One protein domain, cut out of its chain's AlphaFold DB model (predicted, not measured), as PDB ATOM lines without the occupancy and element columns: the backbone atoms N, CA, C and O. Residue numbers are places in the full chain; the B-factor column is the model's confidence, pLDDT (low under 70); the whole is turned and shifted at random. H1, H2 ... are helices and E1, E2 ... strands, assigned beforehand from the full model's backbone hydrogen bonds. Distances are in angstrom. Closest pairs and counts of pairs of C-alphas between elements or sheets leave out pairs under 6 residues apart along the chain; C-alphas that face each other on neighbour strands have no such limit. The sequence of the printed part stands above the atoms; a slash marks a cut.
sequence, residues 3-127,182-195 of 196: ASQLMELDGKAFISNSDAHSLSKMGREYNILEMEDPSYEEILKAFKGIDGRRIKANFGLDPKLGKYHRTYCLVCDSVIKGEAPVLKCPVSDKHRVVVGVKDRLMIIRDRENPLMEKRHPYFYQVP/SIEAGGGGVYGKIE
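AT A GLANCE: This is residues 3 to 127 and 182 to 195 of the 196 residues of the protein "DNA helicase II" of Hungateiclostridium straminisolvens JCM 21531 (UniProt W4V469). The domain has little regular structure: a small three-stranded sheet with H1 on it makes one end, and H2 with loops within residues 70 to 100 makes the other. The printed part has 139 residues, 34 in named elements, in the order E1, H1, E2, H2, E3, class mixed. The sheet, E1, E2, E3, is mixed. The whole is loose, radius of gyration of the C-alphas 18.0 A, and elongated, 58 by 37 by 24 A.

IN THESE COORDINATES: E1, residues 30 to 34, begins at C-alpha 30 (-58.991, -2.725, -31.046). H1 is residues 40 to 48, 12.6 A; E2, 54 to 61, 21.5 A; H2, 101 to 108; E3, 122 to 125, ending at C-alpha 125 (-54.263, 5.497, -27.544).

HOW THE PARTS SIT: E1 and E2 are antiparallel, N 32 to O 57 2.8 A. E2 and E3 are parallel, N 123 to O 58 2.8 A; with H2 between them in the chain they form a strand-helix-strand unit, its crossover right-handed. H1 is on the sheet, height 7.3 A; its closest C-alphas to E2 are Ala 46 and Arg 54, 3.9 A. H2 is not on it. In H1 and H2 every O i to N i+4 pair is within hydrogen-bond range.

THE WHOLE: The C-alphas farthest apart, Glu 36 and Ser 92, are 58.2 A apart. Residues 128 to 181 are cut out, a 14.6 A gap between C-alphas 127 and 182. The links E2 to H2 and H2 to E3 are long. No printed residue is under 70 in pLDDT.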
ATOM      1  N   ALA A   3     -42.733  -4.629 -33.134       94.50
ATOM      2  CA  ALA A   3     -42.775  -6.002 -33.655       94.50
ATOM      3  C   ALA A   3     -42.243  -6.133 -35.098       94.50
ATOM      4  O   ALA A   3     -41.686  -7.158 -35.465       94.50
ATOM      5  N   SER A   4     -42.344  -5.082 -35.916       94.88
ATOM      6  CA  SER A   4     -41.858  -5.083 -37.305       94.88
ATOM      7  C   SER A   4     -40.326  -5.065 -37.445       94.88
ATOM      8  O   SER A   4     -39.829  -5.005 -38.568       94.88
ATOM      9  N   GLN A   5     -39.580  -5.101 -36.335       95.62
ATOM     10  CA  GLN A   5     -38.125  -5.294 -36.305       95.62
ATOM     11  C   GLN A   5     -37.706  -6.782 -36.312       95.62
ATOM     12  O   GLN A   5     -36.524  -7.071 -36.145       95.62
ATOM     13  N   LEU A   6     -38.667  -7.701 -36.477       96.00
ATOM     14  CA  LEU A   6     -38.459  -9.146 -36.613       96.00
ATOM     15  C   LEU A   6     -38.940  -9.617 -37.995       96.00
ATOM     16  O   LEU A   6     -40.122  -9.468 -38.315       96.00
ATOM     17  N   MET A   7     -38.051 -10.194 -38.810       95.44
ATOM     18  CA  MET A   7     -38.366 -10.659 -40.170       95.44
ATOM     19  C   MET A   7     -39.346 -11.829 -40.157       95.44
ATOM     20  O   MET A   7     -40.154 -11.956 -41.071       95.44
ATOM     21  N   GLU A   8     -39.313 -12.673 -39.122       95.81
ATOM     22  CA  GLU A   8     -40.224 -13.824 -38.997       95.81
ATOM     23  C   GLU A   8     -41.708 -13.418 -38.965       95.81
ATOM     24  O   GLU A   8     -42.594 -14.211 -39.295       95.81
ATOM     25  N   LEU A   9     -41.984 -12.163 -38.597       95.38
ATOM     26  CA  LEU A   9     -43.327 -11.599 -38.544       95.38
ATOM     27  C   LEU A   9     -43.753 -10.951 -39.869       95.38
ATOM     28  O   LEU A   9     -44.870 -10.430 -39.979       95.38
ATOM     29  N   ASP A  10     -42.897 -10.943 -40.889       93.31
ATOM     30  CA  ASP A  10     -43.250 -10.456 -42.218       93.31
ATOM     31  C   ASP A  10     -44.331 -11.320 -42.871       93.31
ATOM     32  O   ASP A  10     -44.420 -12.532 -42.683       93.31
ATOM     33  N   GLY A  11     -45.243 -10.658 -43.585       90.38
ATOM     34  CA  GLY A  11     -46.423 -11.303 -44.166       90.38
ATOM     35  C   GLY A  11     -47.479 -11.758 -43.148       90.38
ATOM     36  O   GLY A  11     -48.504 -12.297 -43.555       90.38
ATOM     37  N   LYS A  12     -47.276 -11.542 -41.840       93.12
ATOM     38  CA  LYS A  12     -48.291 -11.808 -40.808       93.12
ATOM     39  C   LYS A  12     -49.142 -10.568 -40.558       93.12
ATOM     40  O   LYS A  12     -48.602  -9.479 -40.361       93.12
ATOM     41  N   ALA A  13     -50.460 -10.734 -40.527       93.88
ATOM     42  CA  ALA A  13     -51.366  -9.684 -40.084       93.88
ATOM     43  C   ALA A  13     -51.200  -9.442 -38.579       93.88
ATOM     44  O   ALA A  13     -51.080 -10.387 -37.799       93.88
ATOM     45  N   PHE A  14     -51.182  -8.172 -38.179       95.81
ATOM     46  CA  PHE A  14     -51.139  -7.779 -36.775       95.81
ATOM     47  C   PHE A  14     -52.505  -7.304 -36.333       95.81
ATOM     48  O   PHE A  14     -53.130  -6.503 -37.028       95.81
ATOM     49  N   ILE A  15     -52.896  -7.778 -35.158       96.31
ATOM     50  CA  ILE A  15     -54.110  -7.387 -34.458       96.31
ATOM     51  C   ILE A  15     -53.735  -6.863 -33.074       96.31
ATOM     52  O   ILE A  15     -52.781  -7.346 -32.461       96.31
ATOM     53  N   SER A  16     -54.494  -5.891 -32.590       96.12
ATOM     54  CA  SER A  16     -54.383  -5.305 -31.256       96.12
ATOM     55  C   SER A  16     -55.713  -5.480 -30.538       96.12
ATOM     56  O   SER A  16     -56.747  -4.995 -30.999       96.12
ATOM     57  N   ASN A  17     -55.707  -6.233 -29.439       96.19
ATOM     58  CA  ASN A  17     -56.917  -6.656 -28.741       96.19
ATOM     59  C   ASN A  17     -56.767  -6.402 -27.248       96.19
ATOM     60  O   ASN A  17     -55.705  -6.621 -26.673       96.19
ATOM     61  N   SER A  18     -57.854  -5.995 -26.602       92.81
ATOM     62  CA  SER A  18     -57.785  -5.519 -25.228       92.81
ATOM     63  C   SER A  18     -57.368  -6.561 -24.194       92.81
ATOM     64  O   SER A  18     -56.887  -6.147 -23.151       92.81
ATOM     65  N   ASP A  19     -57.581  -7.863 -24.412       93.38
ATOM     66  CA  ASP A  19     -57.411  -8.897 -23.369       93.38
ATOM     67  C   ASP A  19     -58.117  -8.496 -22.052       93.38
ATOM     68  O   ASP A  19     -57.528  -8.296 -20.979       93.38
ATOM     69  N   ALA A  20     -59.410  -8.195 -22.186       91.94
ATOM     70  CA  ALA A  20     -60.180  -7.530 -21.148       91.94
ATOM     71  C   ALA A  20     -60.639  -8.524 -20.078       91.94
ATOM     72  O   ALA A  20     -61.427  -9.424 -20.342       91.94
ATOM     73  N   HIS A  21     -60.187  -8.288 -18.849       90.69
ATOM     74  CA  HIS A  21     -60.592  -9.030 -17.650       90.69
ATOM     75  C   HIS A  21     -61.638  -8.271 -16.812       90.69
ATOM     76  O   HIS A  21     -62.070  -8.728 -15.758       90.69
ATOM     77  N   SER A  22     -62.034  -7.084 -17.274       89.12
ATOM     78  CA  SER A  22     -63.127  -6.281 -16.734       89.12
ATOM     79  C   SER A  22     -63.728  -5.434 -17.851       89.12
ATOM     80  O   SER A  22     -63.061  -5.137 -18.845       89.12
ATOM     81  N   LEU A  23     -64.975  -4.997 -17.667       86.06
ATOM     82  CA  LEU A  23     -65.670  -4.139 -18.632       86.06
ATOM     83  C   LEU A  23     -64.909  -2.834 -18.893       86.06
ATOM     84  O   LEU A  23     -64.751  -2.436 -20.040       86.06
ATOM     85  N   SER A  24     -64.337  -2.235 -17.848       82.56
ATOM     86  CA  SER A  24     -63.528  -1.014 -17.949       82.56
ATOM     87  C   SER A  24     -62.237  -1.166 -18.760       82.56
ATOM     88  O   SER A  24     -61.631  -0.169 -19.126       82.56
ATOM     89  N   LYS A  25     -61.776  -2.395 -19.024       86.50
ATOM     90  CA  LYS A  25     -60.596  -2.651 -19.864       86.50
ATOM     91  C   LYS A  25     -60.959  -3.063 -21.289       86.50
ATOM     92  O   LYS A  25     -60.050  -3.242 -22.100       86.50
ATOM     93  N   MET A  26     -62.243  -3.236 -21.597       89.81
ATOM     94  CA  MET A  26     -62.714  -3.610 -22.927       89.81
ATOM     95  C   MET A  26     -62.420  -2.497 -23.932       89.81
ATOM     96  O   MET A  26     -62.637  -1.326 -23.650       89.81
ATOM     97  N   GLY A  27     -61.897  -2.858 -25.106       89.56
ATOM     98  CA  GLY A  27     -61.650  -1.890 -26.178       89.56
ATOM     99  C   GLY A  27     -60.487  -0.920 -25.937       89.56
ATOM    100  O   GLY A  27     -60.334   0.014 -26.712       89.56
ATOM    101  N   ARG A  28     -59.634  -1.138 -24.921       91.31
ATOM    102  CA  ARG A  28     -58.369  -0.379 -24.760       91.31
ATOM    103  C   ARG A  28     -57.368  -0.615 -25.898       91.31
ATOM    104  O   ARG A  28     -56.435   0.160 -26.071       91.31
ATOM    105  N   GLU A  29     -57.550  -1.721 -26.614       94.44
ATOM    106  CA  GLU A  29     -56.939  -1.997 -27.905       94.44
ATOM    107  C   GLU A  29     -57.998  -2.634 -28.803       94.44
ATOM    108  O   GLU A  29     -58.799  -3.454 -28.332       94.44
ATOM    109  N   TYR A  30     -58.018  -2.245 -30.072       95.31
ATOM    110  CA  TYR A  30     -58.991  -2.725 -31.046       95.31
ATOM    111  C   TYR A  30     -58.479  -2.560 -32.479       95.31
ATOM    112  O   TYR A  30     -57.440  -1.951 -32.732       95.31
ATOM    113  N   ASN A  31     -59.237  -3.098 -33.431       96.94
ATOM    114  CA  ASN A  31     -58.909  -3.096 -34.852       96.94
ATOM    115  C   ASN A  31     -60.068  -2.459 -35.626       96.94
ATOM    116  O   ASN A  31     -61.231  -2.717 -35.314       96.94
ATOM    117  N   ILE A  32     -59.771  -1.679 -36.664       96.75
ATOM    118  CA  ILE A  32     -60.760  -1.276 -37.667       96.75
ATOM    119  C   ILE A  32     -60.646  -2.253 -38.827       96.75
ATOM    120  O   ILE A  32     -59.603  -2.305 -39.476       96.75
ATOM    121  N   LEU A  33     -61.701  -3.021 -39.088       97.75
ATOM    122  CA  LEU A  33     -61.756  -3.972 -40.197       97.75
ATOM    123  C   LEU A  33     -62.611  -3.405 -41.330       97.75
ATOM    124  O   LEU A  33     -63.655  -2.806 -41.088       97.75
ATOM    125  N   GLU A  34     -62.153  -3.591 -42.562       97.62
ATOM    126  CA  GLU A  34     -62.908  -3.287 -43.775       97.62
ATOM    127  C   GLU A  34     -63.438  -4.600 -44.348       97.62
ATOM    128  O   GLU A  34     -62.655  -5.474 -44.730       97.62
ATOM    129  N   MET A  35     -64.764  -4.748 -44.305       97.56
ATOM    130  CA  MET A  35     -65.520  -5.983 -44.535       97.56
ATOM    131  C   MET A  35     -66.871  -5.654 -45.179       97.56
ATOM    132  O   MET A  35     -67.353  -4.531 -45.020       97.56
ATOM    133  N   GLU A  36     -67.480  -6.612 -45.882       97.38
ATOM    134  CA  GLU A  36     -68.828  -6.442 -46.450       97.38
ATOM    135  C   GLU A  36     -69.922  -6.574 -45.382       97.38
ATOM    136  O   GLU A  36     -70.849  -5.765 -45.341       97.38
ATOM    137  N   ASP A  37     -69.786  -7.546 -44.478       96.75
ATOM    138  CA  ASP A  37     -70.727  -7.816 -43.393       96.75
ATOM    139  C   ASP A  37     -70.001  -8.293 -42.114       96.75
ATOM    140  O   ASP A  37     -68.853  -8.745 -42.168       96.75
ATOM    141  N   PRO A  38     -70.615  -8.162 -40.921       96.88
ATOM    142  CA  PRO A  38     -69.991  -8.556 -39.660       96.88
ATOM    143  C   PRO A  38     -70.109 -10.069 -39.409       96.88
ATOM    144  O   PRO A  38     -70.758 -10.503 -38.455       96.88
ATOM    145  N   SER A  39     -69.461 -10.880 -40.246       98.00
ATOM    146  CA  SER A  39     -69.397 -12.338 -40.095       98.00
ATOM    147  C   SER A  39     -67.981 -12.847 -39.823       98.00
ATOM    148  O   SER A  39     -66.971 -12.195 -40.090       98.00
ATOM    149  N   TYR A  40     -67.896 -14.062 -39.277       97.88
ATOM    150  CA  TYR A  40     -66.615 -14.726 -39.031       97.88
ATOM    151  C   TYR A  40     -65.808 -14.937 -40.321       97.88
ATOM    152  O   TYR A  40     -64.586 -14.791 -40.319       97.88
ATOM    153  N   GLU A  41     -66.484 -15.255 -41.426       98.06
ATOM    154  CA  GLU A  41     -65.831 -15.450 -42.721       98.06
ATOM    155  C   GLU A  41     -65.160 -14.160 -43.208       98.06
ATOM    156  O   GLU A  41     -63.999 -14.181 -43.624       98.06
ATOM    157  N   GLU A  42     -65.850 -13.028 -43.081       98.19
ATOM    158  CA  GLU A  42     -65.314 -11.719 -43.445       98.19
ATOM    159  C   GLU A  42     -64.108 -11.323 -42.580       98.19
ATOM    160  O   GLU A  42     -63.117 -10.816 -43.108       98.19
ATOM    161  N   ILE A  43     -64.115 -11.654 -41.282       97.75
ATOM    162  CA  ILE A  43     -62.952 -11.453 -40.400       97.75
ATOM    163  C   ILE A  43     -61.741 -12.243 -40.912       97.75
ATOM    164  O   ILE A  43     -60.628 -11.711 -40.979       97.75
ATOM    165  N   LEU A  44     -61.937 -13.503 -41.316       97.19
ATOM    166  CA  LEU A  44     -60.855 -14.316 -41.871       97.19
ATOM    167  C   LEU A  44     -60.319 -13.740 -43.186       97.19
ATOM    168  O   LEU A  44     -59.102 -13.748 -43.393       97.19
ATOM    169  N   LYS A  45     -61.193 -13.230 -44.063       97.88
ATOM    170  CA  LYS A  45     -60.774 -12.542 -45.296       97.88
ATOM    171  C   LYS A  45     -59.991 -11.270 -44.978       97.88
ATOM    172  O   LYS A  45     -58.935 -11.060 -45.572       97.88
ATOM    173  N   ALA A  46     -60.431 -10.480 -43.997       97.12
ATOM    174  CA  ALA A  46     -59.750  -9.261 -43.566       97.12
ATOM    175  C   ALA A  46     -58.352  -9.529 -42.999       97.12
ATOM    176  O   ALA A  46     -57.409  -8.806 -43.318       97.12
ATOM    177  N   PHE A  47     -58.184 -10.593 -42.213       95.44
ATOM    178  CA  PHE A  47     -56.869 -10.993 -41.701       95.44
ATOM    179  C   PHE A  47     -55.941 -11.529 -42.794       95.44
ATOM    180  O   PHE A  47     -54.724 -11.423 -42.663       95.44
ATOM    181  N   LYS A  48     -56.491 -12.100 -43.870       95.31
ATOM    182  CA  LYS A  48     -55.710 -12.625 -45.000       95.31
ATOM    183  C   LYS A  48     -55.485 -11.610 -46.124       95.31
ATOM    184  O   LYS A  48     -54.634 -11.862 -46.971       95.31
ATOM    185  N   GLY A  49     -56.209 -10.493 -46.146       94.44
ATOM    186  CA  GLY A  49     -56.102  -9.498 -47.214       94.44
ATOM    187  C   GLY A  49     -56.738  -9.940 -48.539       94.44
ATOM    188  O   GLY A  49     -56.169  -9.672 -49.594       94.44
ATOM    189  N   ILE A  50     -57.850 -10.680 -48.500       96.25
ATOM    190  CA  ILE A  50     -58.484 -11.303 -49.681       96.25
ATOM    191  C   ILE A  50     -59.709 -10.491 -50.123       96.25
ATOM    192  O   ILE A  50     -60.408  -9.927 -49.286       96.25
ATOM    193  N   ASP A  51     -59.970 -10.427 -51.433       96.25
ATOM    194  CA  ASP A  51     -61.168  -9.808 -52.031       96.25
ATOM    195  C   ASP A  51     -61.450  -8.378 -51.532       96.25
ATOM    196  O   ASP A  51     -62.587  -7.983 -51.270       96.25
ATOM    197  N   GLY A  52     -60.379  -7.601 -51.344       94.88
ATOM    198  CA  GLY A  52     -60.437  -6.216 -50.869       94.88
ATOM    199  C   GLY A  52     -60.615  -6.048 -49.355       94.88
ATOM    200  O   GLY A  52     -60.449  -4.931 -48.864       94.88
ATOM    201  N   ARG A  53     -60.875  -7.125 -48.600       97.50
ATOM    202  CA  ARG A  53     -60.977  -7.077 -47.133       97.50
ATOM    203  C   ARG A  53     -59.608  -6.897 -46.518       97.50
ATOM    204  O   ARG A  53     -58.627  -7.484 -46.970       97.50
ATOM    205  N   ARG A  54     -59.540  -6.116 -45.443       96.75
ATOM    206  CA  ARG A  54     -58.278  -5.838 -44.751       96.75
ATOM    207  C   ARG A  54     -58.501  -5.336 -43.338       96.75
ATOM    208  O   ARG A  54     -59.550  -4.788 -43.002       96.75
ATOM    209  N   ILE A  55     -57.454  -5.434 -42.532       97.25
ATOM    210  CA  ILE A  55     -57.317  -4.598 -41.343       97.25
ATOM    211  C   ILE A  55     -57.013  -3.186 -41.845       97.25
ATOM    212  O   ILE A  55     -56.028  -2.966 -42.531       97.25
ATOM    213  N   LYS A  56     -57.861  -2.206 -41.564       96.88
ATOM    214  CA  LYS A  56     -57.633  -0.815 -41.976       96.88
ATOM    215  C   LYS A  56     -56.675  -0.099 -41.025       96.88
ATOM    216  O   LYS A  56     -55.848   0.691 -41.470       96.88
ATOM    217  N   ALA A  57     -56.796  -0.371 -39.728       96.19
ATOM    218  CA  ALA A  57     -55.976   0.231 -38.683       96.19
ATOM    219  C   ALA A  57     -56.013  -0.594 -37.394       96.19
ATOM    220  O   ALA A  57     -56.997  -1.279 -37.119       96.19
ATOM    221  N   ASN A  58     -54.964  -0.454 -36.591       96.62
ATOM    222  CA  ASN A  58     -54.862  -0.982 -35.236       96.62
ATOM    223  C   ASN A  58     -54.797   0.180 -34.240       96.62
ATOM    224  O   ASN A  58     -54.199   1.216 -34.533       96.62
ATOM    225  N   PHE A  59     -55.394   0.002 -33.072       94.94
ATOM    226  CA  PHE A  59     -55.384   0.963 -31.975       94.94
ATOM    227  C   PHE A  59     -54.961   0.251 -30.704       94.94
ATOM    228  O   PHE A  59     -55.449  -0.839 -30.408       94.94
ATOM    229  N   GLY A  60     -54.094   0.885 -29.927       94.00
ATOM    230  CA  GLY A  60     -53.749   0.371 -28.614       94.00
ATOM    231  C   GLY A  60     -52.777   1.261 -27.869       94.00
ATOM    232  O   GLY A  60     -52.418   2.343 -28.334       94.00
ATOM    233  N   LEU A  61     -52.343   0.806 -26.701       92.00
ATOM    234  CA  LEU A  61     -51.526   1.615 -25.801       92.00
ATOM    235  C   LEU A  61     -50.187   2.003 -26.438       92.00
ATOM    236  O   LEU A  61     -49.609   1.233 -27.212       92.00
ATOM    237  N   ASP A  62     -49.653   3.171 -26.063       92.31
ATOM    238  CA  ASP A  62     -48.222   3.429 -26.253       92.31
ATOM    239  C   ASP A  62     -47.435   2.398 -25.419       92.31
ATOM    240  O   ASP A  62     -47.616   2.341 -24.196       92.31
ATOM    241  N   PRO A  63     -46.552   1.584 -26.030       93.25
ATOM    242  CA  PRO A  63     -45.783   0.574 -25.318       93.25
ATOM    243  C   PRO A  63     -45.002   1.122 -24.125       93.25
ATOM    244  O   PRO A  63     -44.754   0.356 -23.197       93.25
ATOM    245  N   LYS A  64     -44.631   2.412 -24.116       94.50
ATOM    246  CA  LYS A  64     -43.968   3.072 -22.981       94.50
ATOM    247  C   LYS A  64     -44.824   3.072 -21.721       94.50
ATOM    248  O   LYS A  64     -44.271   2.959 -20.632       94.50
ATOM    249  N   LEU A  65     -46.148   3.142 -21.849       94.25
ATOM    250  CA  LEU A  65     -47.056   3.028 -20.709       94.25
ATOM    251  C   LEU A  65     -47.062   1.611 -20.128       94.25
ATOM    252  O   LEU A  65     -47.426   1.441 -18.972       94.25
ATOM    253  N   GLY A  66     -46.620   0.593 -20.872       93.75
ATOM    254  CA  GLY A  66     -46.617  -0.796 -20.425       93.75
ATOM    255  C   GLY A  66     -45.778  -1.049 -19.164       93.75
ATOM    256  O   GLY A  66     -44.664  -0.549 -19.017       93.75
ATOM    257  N   LYS A  67     -46.287  -1.925 -18.285       94.88
ATOM    258  CA  LYS A  67     -45.673  -2.300 -16.993       94.88
ATOM    259  C   LYS A  67     -44.242  -2.832 -17.066       94.88
ATOM    260  O   LYS A  67     -43.541  -2.876 -16.061       94.88
ATOM    261  N   TYR A  68     -43.842  -3.326 -18.229       96.75
ATOM    262  CA  TYR A  68     -42.558  -3.981 -18.447       96.75
ATOM    263  C   TYR A  68     -41.850  -3.401 -19.672       96.75
ATOM    264  O   TYR A  68     -41.101  -4.115 -20.323       96.75
ATOM    265  N   HIS A  69     -42.098  -2.140 -20.046       97.44
ATOM    266  CA  HIS A  69     -41.497  -1.572 -21.256       97.44
ATOM    267  C   HIS A  69     -39.964  -1.544 -21.189       97.44
ATOM    268  O   HIS A  69     -39.296  -2.027 -22.109       97.44
ATOM    269  N   ARG A  70     -39.415  -1.002 -20.096       98.06
ATOM    270  CA  ARG A  70     -37.975  -0.911 -19.827       98.06
ATOM    271  C   ARG A  70     -37.547  -1.812 -18.678       98.06
ATOM    272  O   ARG A  70     -38.344  -2.202 -17.826       98.06
ATOM    273  N   THR A  71     -36.258  -2.127 -18.679       98.25
ATOM    274  CA  THR A  71     -35.612  -2.924 -17.641       98.25
ATOM    275  C   THR A  71     -35.641  -2.206 -16.301       98.25
ATOM    276  O   THR A  71     -35.340  -1.018 -16.203       98.25
ATOM    277  N   TYR A  72     -36.003  -2.951 -15.263       98.25
ATOM    278  CA  TYR A  72     -36.199  -2.441 -13.911       98.25
ATOM    279  C   TYR A  72     -35.269  -3.143 -12.938       98.25
ATOM    280  O   TYR A  72     -35.145  -4.368 -12.968       98.25
ATOM    281  N   CYS A  73     -34.631  -2.381 -12.057       98.00
ATOM    282  CA  CYS A  73     -33.824  -2.936 -10.984       98.00
ATOM    283  C   CYS A  73     -34.687  -3.160  -9.742       98.00
ATOM    284  O   CYS A  73     -35.195  -2.202  -9.174       98.00
ATOM    285  N   LEU A  74     -34.772  -4.401  -9.261       97.06
ATOM    286  CA  LEU A  74     -35.563  -4.740  -8.070       97.06
ATOM    287  C   LEU A  74     -34.937  -4.242  -6.757       97.06
ATOM    288  O   LEU A  74     -35.618  -4.184  -5.745       97.06
ATOM    289  N   VAL A  75     -33.637  -3.920  -6.761       97.56
ATOM    290  CA  VAL A  75     -32.918  -3.409  -5.577       97.56
ATOM    291  C   VAL A  75     -32.943  -1.880  -5.513       97.56
ATOM    292  O   VAL A  75     -33.311  -1.315  -4.494       97.56
ATOM    293  N   CYS A  76     -32.582  -1.200  -6.607       96.75
ATOM    294  CA  CYS A  76     -32.682   0.259  -6.729       96.75
ATOM    295  C   CYS A  76     -34.120   0.772  -6.891       96.75
ATOM    296  O   CYS A  76     -34.295   1.979  -7.035       96.75
ATOM    297  N   ASP A  77     -35.096  -0.134  -6.967       96.69
ATOM    298  CA  ASP A  77     -36.526   0.141  -7.118       96.69
ATOM    299  C   ASP A  77     -36.837   1.209  -8.178       96.69
ATOM    300  O   ASP A  77     -37.496   2.217  -7.936       96.69
ATOM    301  N   SER A  78     -36.261   1.031  -9.368       96.38
ATOM    302  CA  SER A  78     -36.374   2.014 -10.443       96.38
ATOM    303  C   SER A  78     -36.163   1.410 -11.826       96.38
ATOM    304  O   SER A  78     -35.437   0.426 -12.022       96.38
ATOM    305  N   VAL A  79     -36.791   2.054 -12.812       97.06
ATOM    306  CA  VAL A  79     -36.500   1.834 -14.228       97.06
ATOM    307  C   VAL A  79     -35.067   2.280 -14.498       97.06
ATOM    308  O   VAL A  79     -34.688   3.417 -14.210       97.06
ATOM    309  N   ILE A  80     -34.260   1.392 -15.073       96.38
ATOM    310  CA  ILE A  80     -32.876   1.710 -15.403       96.38
ATOM    311  C   ILE A  80     -32.857   2.565 -16.673       96.38
ATOM    312  O   ILE A  80     -33.340   2.162 -17.735       96.38
ATOM    313  N   LYS A  81     -32.286   3.766 -16.556       93.06
ATOM    314  CA  LYS A  81     -32.088   4.696 -17.674       93.06
ATOM    315  C   LYS A  81     -30.912   4.251 -18.548       93.06
ATOM    316  O   LYS A  81     -30.012   3.554 -18.091       93.06
ATOM    317  N   GLY A  82     -30.917   4.690 -19.803       92.62
ATOM    318  CA  GLY A  82     -29.887   4.369 -20.788       92.62
ATOM    319  C   GLY A  82     -30.465   3.839 -22.095       92.62
ATOM    320  O   GLY A  82     -31.684   3.636 -22.231       92.62
ATOM    321  N   GLU A  83     -29.575   3.629 -23.057       94.50
ATOM    322  CA  GLU A  83     -29.905   3.049 -24.353       94.50
ATOM    323  C   GLU A  83     -30.235   1.559 -24.207       94.50
ATOM    324  O   GLU A  83     -29.610   0.838 -23.432       94.50
ATOM    325  N   ALA A  84     -31.278   1.108 -24.902       95.50
ATOM    326  CA  ALA A  84     -31.652  -0.300 -24.906       95.50
ATOM    327  C   ALA A  84     -30.721  -1.081 -25.859       95.50
ATOM    328  O   ALA A  84     -30.464  -0.587 -26.955       95.50
ATOM    329  N   PRO A  85     -30.287  -2.305 -25.514       97.06
ATOM    330  CA  PRO A  85     -30.740  -3.098 -24.376       97.06
ATOM    331  C   PRO A  85     -29.962  -2.826 -23.084       97.06
ATOM    332  O   PRO A  85     -28.738  -2.906 -23.039       97.06
ATOM    333  N   VAL A  86     -30.691  -2.631 -21.989       96.88
ATOM    334  CA  VAL A  86     -30.145  -2.674 -20.630       96.88
ATOM    335  C   VAL A  86     -30.405  -4.056 -20.037       96.88
ATOM    336  O   VAL A  86     -31.551  -4.482 -19.953       96.88
ATOM    337  N   LEU A  87     -29.353  -4.761 -19.609       96.62
ATOM    338  CA  LEU A  87     -29.465  -6.134 -19.084       96.62
ATOM    339  C   LEU A  87     -28.954  -6.319 -17.658       96.62
ATOM    340  O   LEU A  87     -29.140  -7.382 -17.070       96.62
ATOM    341  N   LYS A  88     -28.313  -5.295 -17.102       96.31
ATOM    342  CA  LYS A  88     -27.771  -5.292 -15.745       96.31
ATOM    343  C   LYS A  88     -27.980  -3.924 -15.116       96.31
ATOM    344  O   LYS A  88     -28.193  -2.935 -15.817       96.31
ATOM    345  N   CYS A  89     -27.930  -3.870 -13.791       96.88
ATOM    346  CA  CYS A  89     -27.998  -2.610 -13.068       96.88
ATOM    347  C   CYS A  89     -26.634  -1.897 -13.116       96.88
ATOM    348  O   CYS A  89     -25.635  -2.514 -12.749       96.88
ATOM    349  N   PRO A  90     -26.571  -0.601 -13.477       95.31
ATOM    350  CA  PRO A  90     -25.313   0.149 -13.521       95.31
ATOM    351  C   PRO A  90     -24.714   0.413 -12.132       95.31
ATOM    352  O   PRO A  90     -23.539   0.738 -12.027       95.31
ATOM    353  N   VAL A  91     -25.509   0.278 -11.063       96.31
ATOM    354  CA  VAL A  91     -25.040   0.430  -9.675       96.31
ATOM    355  C   VAL A  91     -24.305  -0.825  -9.199       96.31
ATOM    356  O   VAL A  91     -23.350  -0.728  -8.435       96.31
ATOM    357  N   SER A  92     -24.757  -2.013  -9.614       96.44
ATOM    358  CA  SER A  92     -24.167  -3.288  -9.201       96.44
ATOM    359  C   SER A  92     -24.642  -4.437 -10.086       96.44
ATOM    360  O   SER A  92     -25.840  -4.714 -10.173       96.44
ATOM    361  N   ASP A  93     -23.697  -5.196 -10.635       94.50
ATOM    362  CA  ASP A  93     -23.971  -6.404 -11.426       94.50
ATOM    363  C   ASP A  93     -24.674  -7.522 -10.634       94.50
ATOM    364  O   ASP A  93     -25.217  -8.453 -11.226       94.50
ATOM    365  N   LYS A  94     -24.677  -7.448  -9.295       96.62
ATOM    366  CA  LYS A  94     -25.360  -8.420  -8.424       96.62
ATOM    367  C   LYS A  94     -26.845  -8.111  -8.239       96.62
ATOM    368  O   LYS A  94     -27.585  -8.963  -7.748       96.62
ATOM    369  N   HIS A  95     -27.291  -6.898  -8.569       97.88
ATOM    370  CA  HIS A  95     -28.699  -6.545  -8.435       97.88
ATOM    371  C   HIS A  95     -29.542  -7.344  -9.423       97.88
ATOM    372  O   HIS A  95     -29.243  -7.430 -10.614       97.88
ATOM    373  N   ARG A  96     -30.651  -7.895  -8.928       97.38
ATOM    374  CA  ARG A  96     -31.628  -8.565  -9.783       97.38
ATOM    375  C   ARG A  96     -32.387  -7.529 -10.606       97.38
ATOM    376  O   ARG A  96     -32.914  -6.561 -10.055       97.38
ATOM    377  N   VAL A  97     -32.480  -7.774 -11.909       97.50
ATOM    378  CA  VAL A  97     -33.252  -6.948 -12.841       97.50
ATOM    379  C   VAL A  97     -34.377  -7.753 -13.484       97.50
ATOM    380  O   VAL A  97     -34.251  -8.959 -13.694       97.50
ATOM    381  N   VAL A  98     -35.473  -7.076 -13.814       98.06
ATOM    382  CA  VAL A  98     -36.528  -7.588 -14.694       98.06
ATOM    383  C   VAL A  98     -36.311  -6.952 -16.058       98.06
ATOM    384  O   VAL A  98     -36.481  -5.741 -16.193       98.06
ATOM    385  N   VAL A  99     -35.895  -7.750 -17.045       97.88
ATOM    386  CA  VAL A  99     -35.615  -7.261 -18.404       97.88
ATOM    387  C   VAL A  99     -36.906  -6.771 -19.055       97.88
ATOM    388  O   VAL A  99     -37.910  -7.482 -19.076       97.88
ATOM    389  N   GLY A 100     -36.872  -5.548 -19.579       98.06
ATOM    390  CA  GLY A 100     -38.010  -4.931 -20.253       98.06
ATOM    391  C   GLY A 100     -38.245  -5.489 -21.654       98.06
ATOM    392  O   GLY A 100     -37.328  -5.976 -22.311       98.06
ATOM    393  N   VAL A 101     -39.471  -5.358 -22.154       97.81
ATOM    394  CA  VAL A 101     -39.891  -5.776 -23.498       97.81
ATOM    395  C   VAL A 101     -39.074  -5.068 -24.575       97.81
ATOM    396  O   VAL A 101     -38.620  -5.719 -25.515       97.81
ATOM    397  N   LYS A 102     -38.834  -3.754 -24.441       97.50
ATOM    398  CA  LYS A 102     -37.994  -3.014 -25.392       97.50
ATOM    399  C   LYS A 102     -36.558  -3.523 -25.361       97.50
ATOM    400  O   LYS A 102     -35.982  -3.761 -26.414       97.50
ATOM    401  N   ASP A 103     -35.991  -3.712 -24.172       98.00
ATOM    402  CA  ASP A 103     -34.621  -4.207 -24.034       98.00
ATOM    403  C   ASP A 103     -34.496  -5.639 -24.586       98.00
ATOM    404  O   ASP A 103     -33.556  -5.935 -25.314       98.00
ATOM    405  N   ARG A 104     -35.491  -6.507 -24.361       97.81
ATOM    406  CA  ARG A 104     -35.534  -7.843 -24.965       97.81
ATOM    407  C   ARG A 104     -35.610  -7.782 -26.487       97.81
ATOM    408  O   ARG A 104     -34.859  -8.502 -27.138       97.81
ATOM    409  N   LEU A 105     -36.473  -6.935 -27.049       97.25
ATOM    410  CA  LEU A 105     -36.592  -6.758 -28.498       97.25
ATOM    411  C   LEU A 105     -35.257  -6.360 -29.128       97.25
ATOM    412  O   LEU A 105     -34.880  -6.923 -30.146       97.25
ATOM    413  N   MET A 106     -34.512  -5.444 -28.507       97.00
ATOM    414  CA  MET A 106     -33.217  -5.002 -29.035       97.00
ATOM    415  C   MET A 106     -32.170  -6.123 -29.113       97.00
ATOM    416  O   MET A 106     -31.247  -6.017 -29.911       97.00
ATOM    417  N   ILE A 107     -32.323  -7.192 -28.323       97.12
ATOM    418  CA  ILE A 107     -31.454  -8.379 -28.366       97.12
ATOM    419  C   ILE A 107     -31.832  -9.306 -29.519       97.12
ATOM    420  O   ILE A 107     -30.955  -9.919 -30.116       97.12
ATOM    421  N   ILE A 108     -33.133  -9.463 -29.782       97.19
ATOM    422  CA  ILE A 108     -33.645 -10.463 -30.732       97.19
ATOM    423  C   ILE A 108     -33.973  -9.889 -32.108       97.19
ATOM    424  O   ILE A 108     -34.232 -10.661 -33.024       97.19
ATOM    425  N   ARG A 109     -34.000  -8.559 -32.256       96.69
ATOM    426  CA  ARG A 109     -34.280  -7.913 -33.538       96.69
ATOM    427  C   ARG A 109     -33.254  -8.346 -34.578       96.69
ATOM    428  O   ARG A 109     -32.055  -8.368 -34.315       96.69
ATOM    429  N   ASP A 110     -33.740  -8.624 -35.773       96.88
ATOM    430  CA  ASP A 110     -32.933  -9.031 -36.923       96.88
ATOM    431  C   ASP A 110     -32.812  -7.903 -37.965       96.88
ATOM    432  O   ASP A 110     -32.069  -8.018 -38.939       96.88
ATOM    433  N   ARG A 111     -33.488  -6.771 -37.730       95.00
ATOM    434  CA  ARG A 111     -33.325  -5.524 -38.481       95.00
ATOM    435  C   ARG A 111     -33.436  -4.302 -37.580       95.00
ATOM    436  O   ARG A 111     -34.195  -4.266 -36.611       95.00
ATOM    437  N   GLU A 112     -32.700  -3.260 -37.938       90.88
ATOM    438  CA  GLU A 112     -32.758  -1.986 -37.227       90.88
ATOM    439  C   GLU A 112     -34.036  -1.213 -37.565       90.88
ATOM    440  O   GLU A 112     -34.799  -0.849 -36.664       90.88
ATOM    441  N   ASN A 113     -34.292  -1.042 -38.865       91.00
ATOM    442  CA  ASN A 113     -35.422  -0.283 -39.383       91.00
ATOM    443  C   ASN A 113     -36.594  -1.215 -39.731       91.00
ATOM    444  O   ASN A 113     -36.412  -2.161 -40.501       91.00
ATOM    445  N   PRO A 114     -37.802  -0.978 -39.188       89.19
ATOM    446  CA  PRO A 114     -38.968  -1.791 -39.506       89.19
ATOM    447  C   PRO A 114     -39.455  -1.543 -40.941       89.19
ATOM    448  O   PRO A 114     -39.586  -0.395 -41.366       89.19
ATOM    449  N   LEU A 115     -39.814  -2.611 -41.660       88.94
ATOM    450  CA  LEU A 115     -40.497  -2.504 -42.952       88.94
ATOM    451  C   LEU A 115     -41.984  -2.210 -42.726       88.94
ATOM    452  O   LEU A 115     -42.732  -3.062 -42.240       88.94
ATOM    453  N   MET A 116     -42.405  -0.993 -43.070       89.44
ATOM    454  CA  MET A 116     -43.763  -0.502 -42.810       89.44
ATOM    455  C   MET A 116     -44.667  -0.480 -44.050       89.44
ATOM    456  O   MET A 116     -45.870  -0.323 -43.893       89.44
ATOM    457  N   GLU A 117     -44.137  -0.683 -45.262       86.44
ATOM    458  CA  GLU A 117     -44.885  -0.540 -46.530       86.44
ATOM    459  C   GLU A 117     -46.173  -1.373 -46.591       86.44
ATOM    460  O   GLU A 117     -47.197  -0.913 -47.084       86.44
ATOM    461  N   LYS A 118     -46.129  -2.602 -46.063       83.75
ATOM    462  CA  LYS A 118     -47.271  -3.531 -46.026       83.75
ATOM    463  C   LYS A 118     -47.971  -3.566 -44.665       83.75
ATOM    464  O   LYS A 118     -48.767  -4.465 -44.407       83.75
ATOM    465  N   ARG A 119     -47.626  -2.657 -43.749       90.62
ATOM    466  CA  ARG A 119     -48.182  -2.618 -42.393       90.62
ATOM    467  C   ARG A 119     -49.290  -1.583 -42.326       90.62
ATOM    468  O   ARG A 119     -49.115  -0.437 -42.726       90.62
ATOM    469  N   HIS A 120     -50.415  -1.985 -41.755       92.75
ATOM    470  CA  HIS A 120     -51.490  -1.060 -41.437       92.75
ATOM    471  C   HIS A 120     -51.060  -0.103 -40.319       92.75
ATOM    472  O   HIS A 120     -50.251  -0.487 -39.461       92.75
ATOM    473  N   PRO A 121     -51.572   1.139 -40.318       93.62
ATOM    474  CA  PRO A 121     -51.243   2.108 -39.286       93.62
ATOM    475  C   PRO A 121     -51.631   1.580 -37.903       93.62
ATOM    476  O   PRO A 121     -52.641   0.891 -37.737       93.62
ATOM    477  N   TYR A 122     -50.807   1.924 -36.919       94.12
ATOM    478  CA  TYR A 122     -51.075   1.684 -35.510       94.12
ATOM    479  C   TYR A 122     -51.157   3.027 -34.808       94.12
ATOM    480  O   TYR A 122     -50.182   3.780 -34.801       94.12
ATOM    481  N   PHE A 123     -52.315   3.318 -34.238       92.75
ATOM    482  CA  PHE A 123     -52.569   4.556 -33.530       92.75
ATOM    483  C   PHE A 123     -52.416   4.319 -32.035       92.75
ATOM    484  O   PHE A 123     -53.090   3.467 -31.452       92.75
ATOM    485  N   TYR A 124     -51.512   5.077 -31.417       92.31
ATOM    486  CA  TYR A 124     -51.369   5.059 -29.971       92.31
ATOM    487  C   TYR A 124     -52.576   5.729 -29.325       92.31
ATOM    488  O   TYR A 124     -52.962   6.838 -29.686       92.31
ATOM    489  N   GLN A 125     -53.158   5.036 -28.359       90.19
ATOM    490  CA  GLN A 125     -54.263   5.497 -27.544       90.19
ATOM    491  C   GLN A 125     -53.802   5.582 -26.093       90.19
ATOM    492  O   GLN A 125     -53.106   4.702 -25.585       90.19
ATOM    493  N   VAL A 126     -54.224   6.642 -25.415       91.62
ATOM    494  CA  VAL A 126     -54.053   6.797 -23.972       91.62
ATOM    495  C   VAL A 126     -55.448   6.727 -23.353       91.62
ATOM    496  O   VAL A 126     -56.233   7.650 -23.574       91.62
ATOM    497  N   PRO A 127     -55.798   5.645 -22.634       91.25
ATOM    498  CA  PRO A 127     -57.073   5.552 -21.935       91.25
ATOM    499  C   PRO A 127     -57.217   6.695 -20.937       91.25
ATOM    500  O   PRO A 127     -56.218   7.157 -20.375       91.25
ATOM    501  N   SER A 182     -45.836  13.818 -23.043       92.38
ATOM    502  CA  SER A 182     -44.612  13.206 -22.524       92.38
ATOM    503  C   SER A 182     -44.966  11.968 -21.700       92.38
ATOM    504  O   SER A 182     -45.922  11.973 -20.921       92.38
ATOM    505  N   ILE A 183     -44.208  10.889 -21.904       93.88
ATOM    506  CA  ILE A 183     -44.442   9.595 -21.261       93.88
ATOM    507  C   ILE A 183     -43.158   9.128 -20.588       93.88
ATOM    508  O   ILE A 183     -42.179   8.790 -21.265       93.88
ATOM    509  N   GLU A 184     -43.199   9.020 -19.265       95.00
ATOM    510  CA  GLU A 184     -42.209   8.277 -18.500       95.00
ATOM    511  C   GLU A 184     -42.486   6.778 -18.664       95.00
ATOM    512  O   GLU A 184     -43.583   6.288 -18.382       95.00
ATOM    513  N   ALA A 185     -41.495   6.035 -19.159       95.62
ATOM    514  CA  ALA A 185     -41.664   4.619 -19.447       95.62
ATOM    515  C   ALA A 185     -41.813   3.769 -18.176       95.62
ATOM    516  O   ALA A 185     -41.057   3.929 -17.221       95.62
ATOM    517  N   GLY A 186     -42.723   2.796 -18.219       96.62
ATOM    518  CA  GLY A 186     -42.894   1.797 -17.170       96.62
ATOM    519  C   GLY A 186     -41.830   0.696 -17.180       96.62
ATOM    520  O   GLY A 186     -41.080   0.505 -18.147       96.62
ATOM    521  N   GLY A 187     -41.802  -0.079 -16.101       97.31
ATOM    522  CA  GLY A 187     -40.898  -1.210 -15.913       97.31
ATOM    523  C   GLY A 187     -41.169  -1.943 -14.599       97.31
ATOM    524  O   GLY A 187     -41.764  -1.394 -13.675       97.31
ATOM    525  N   GLY A 188     -40.752  -3.209 -14.519       95.56
ATOM    526  CA  GLY A 188     -40.787  -3.977 -13.266       95.56
ATOM    527  C   GLY A 188     -42.175  -4.247 -12.680       95.56
ATOM    528  O   GLY A 188     -42.269  -4.593 -11.509       95.56
ATOM    529  N   GLY A 189     -43.248  -4.114 -13.463       94.12
ATOM    530  CA  GLY A 189     -44.630  -4.272 -12.995       94.12
ATOM    531  C   GLY A 189     -45.363  -2.946 -12.773       94.12
ATOM    532  O   GLY A 189     -46.579  -2.955 -12.569       94.12
ATOM    533  N   VAL A 190     -44.658  -1.818 -12.870       93.81
ATOM    534  CA  VAL A 190     -45.208  -0.469 -12.703       93.81
ATOM    535  C   VAL A 190     -45.496   0.134 -14.075       93.81
ATOM    536  O   VAL A 190     -44.627   0.151 -14.947       93.81
ATOM    537  N   TYR A 191     -46.729   0.608 -14.276       94.25
ATOM    538  CA  TYR A 191     -47.114   1.311 -15.503       94.25
ATOM    539  C   TYR A 191     -46.288   2.588 -15.690       94.25
ATOM    540  O   TYR A 191     -45.928   3.256 -14.718       94.25
ATOM    541  N   GLY A 192     -46.040   2.936 -16.950       94.44
ATOM    542  CA  GLY A 192     -45.543   4.259 -17.302       94.44
ATOM    543  C   GLY A 192     -46.566   5.340 -16.972       94.44
ATOM    544  O   GLY A 192     -47.741   5.058 -16.715       94.44
ATOM    545  N   LYS A 193     -46.111   6.588 -16.964       93.62
ATOM    546  CA  LYS A 193     -46.910   7.737 -16.539       93.62
ATOM    547  C   LYS A 193     -46.881   8.820 -17.598       93.62
ATOM    548  O   LYS A 193     -45.849   9.061 -18.217       93.62
ATOM    549  N   ILE A 194     -48.019   9.477 -17.774       92.62
ATOM    550  CA  ILE A 194     -48.094  10.735 -18.507       92.62
ATOM    551  C   ILE A 194     -47.561  11.836 -17.589       92.62
ATOM    552  O   ILE A 194     -48.043  11.983 -16.462       92.62
ATOM    553  N   GLU A 195     -46.572  12.591 -18.058       83.06
ATOM    554  CA  GLU A 195     -46.121  13.801 -17.367       83.06
ATOM    555  C   GLU A 195     -47.099  14.946 -17.667       83.06
ATOM    556  O   GLU A 195     -47.617  15.053 -18.783       83.06
TER     557      GLU A 195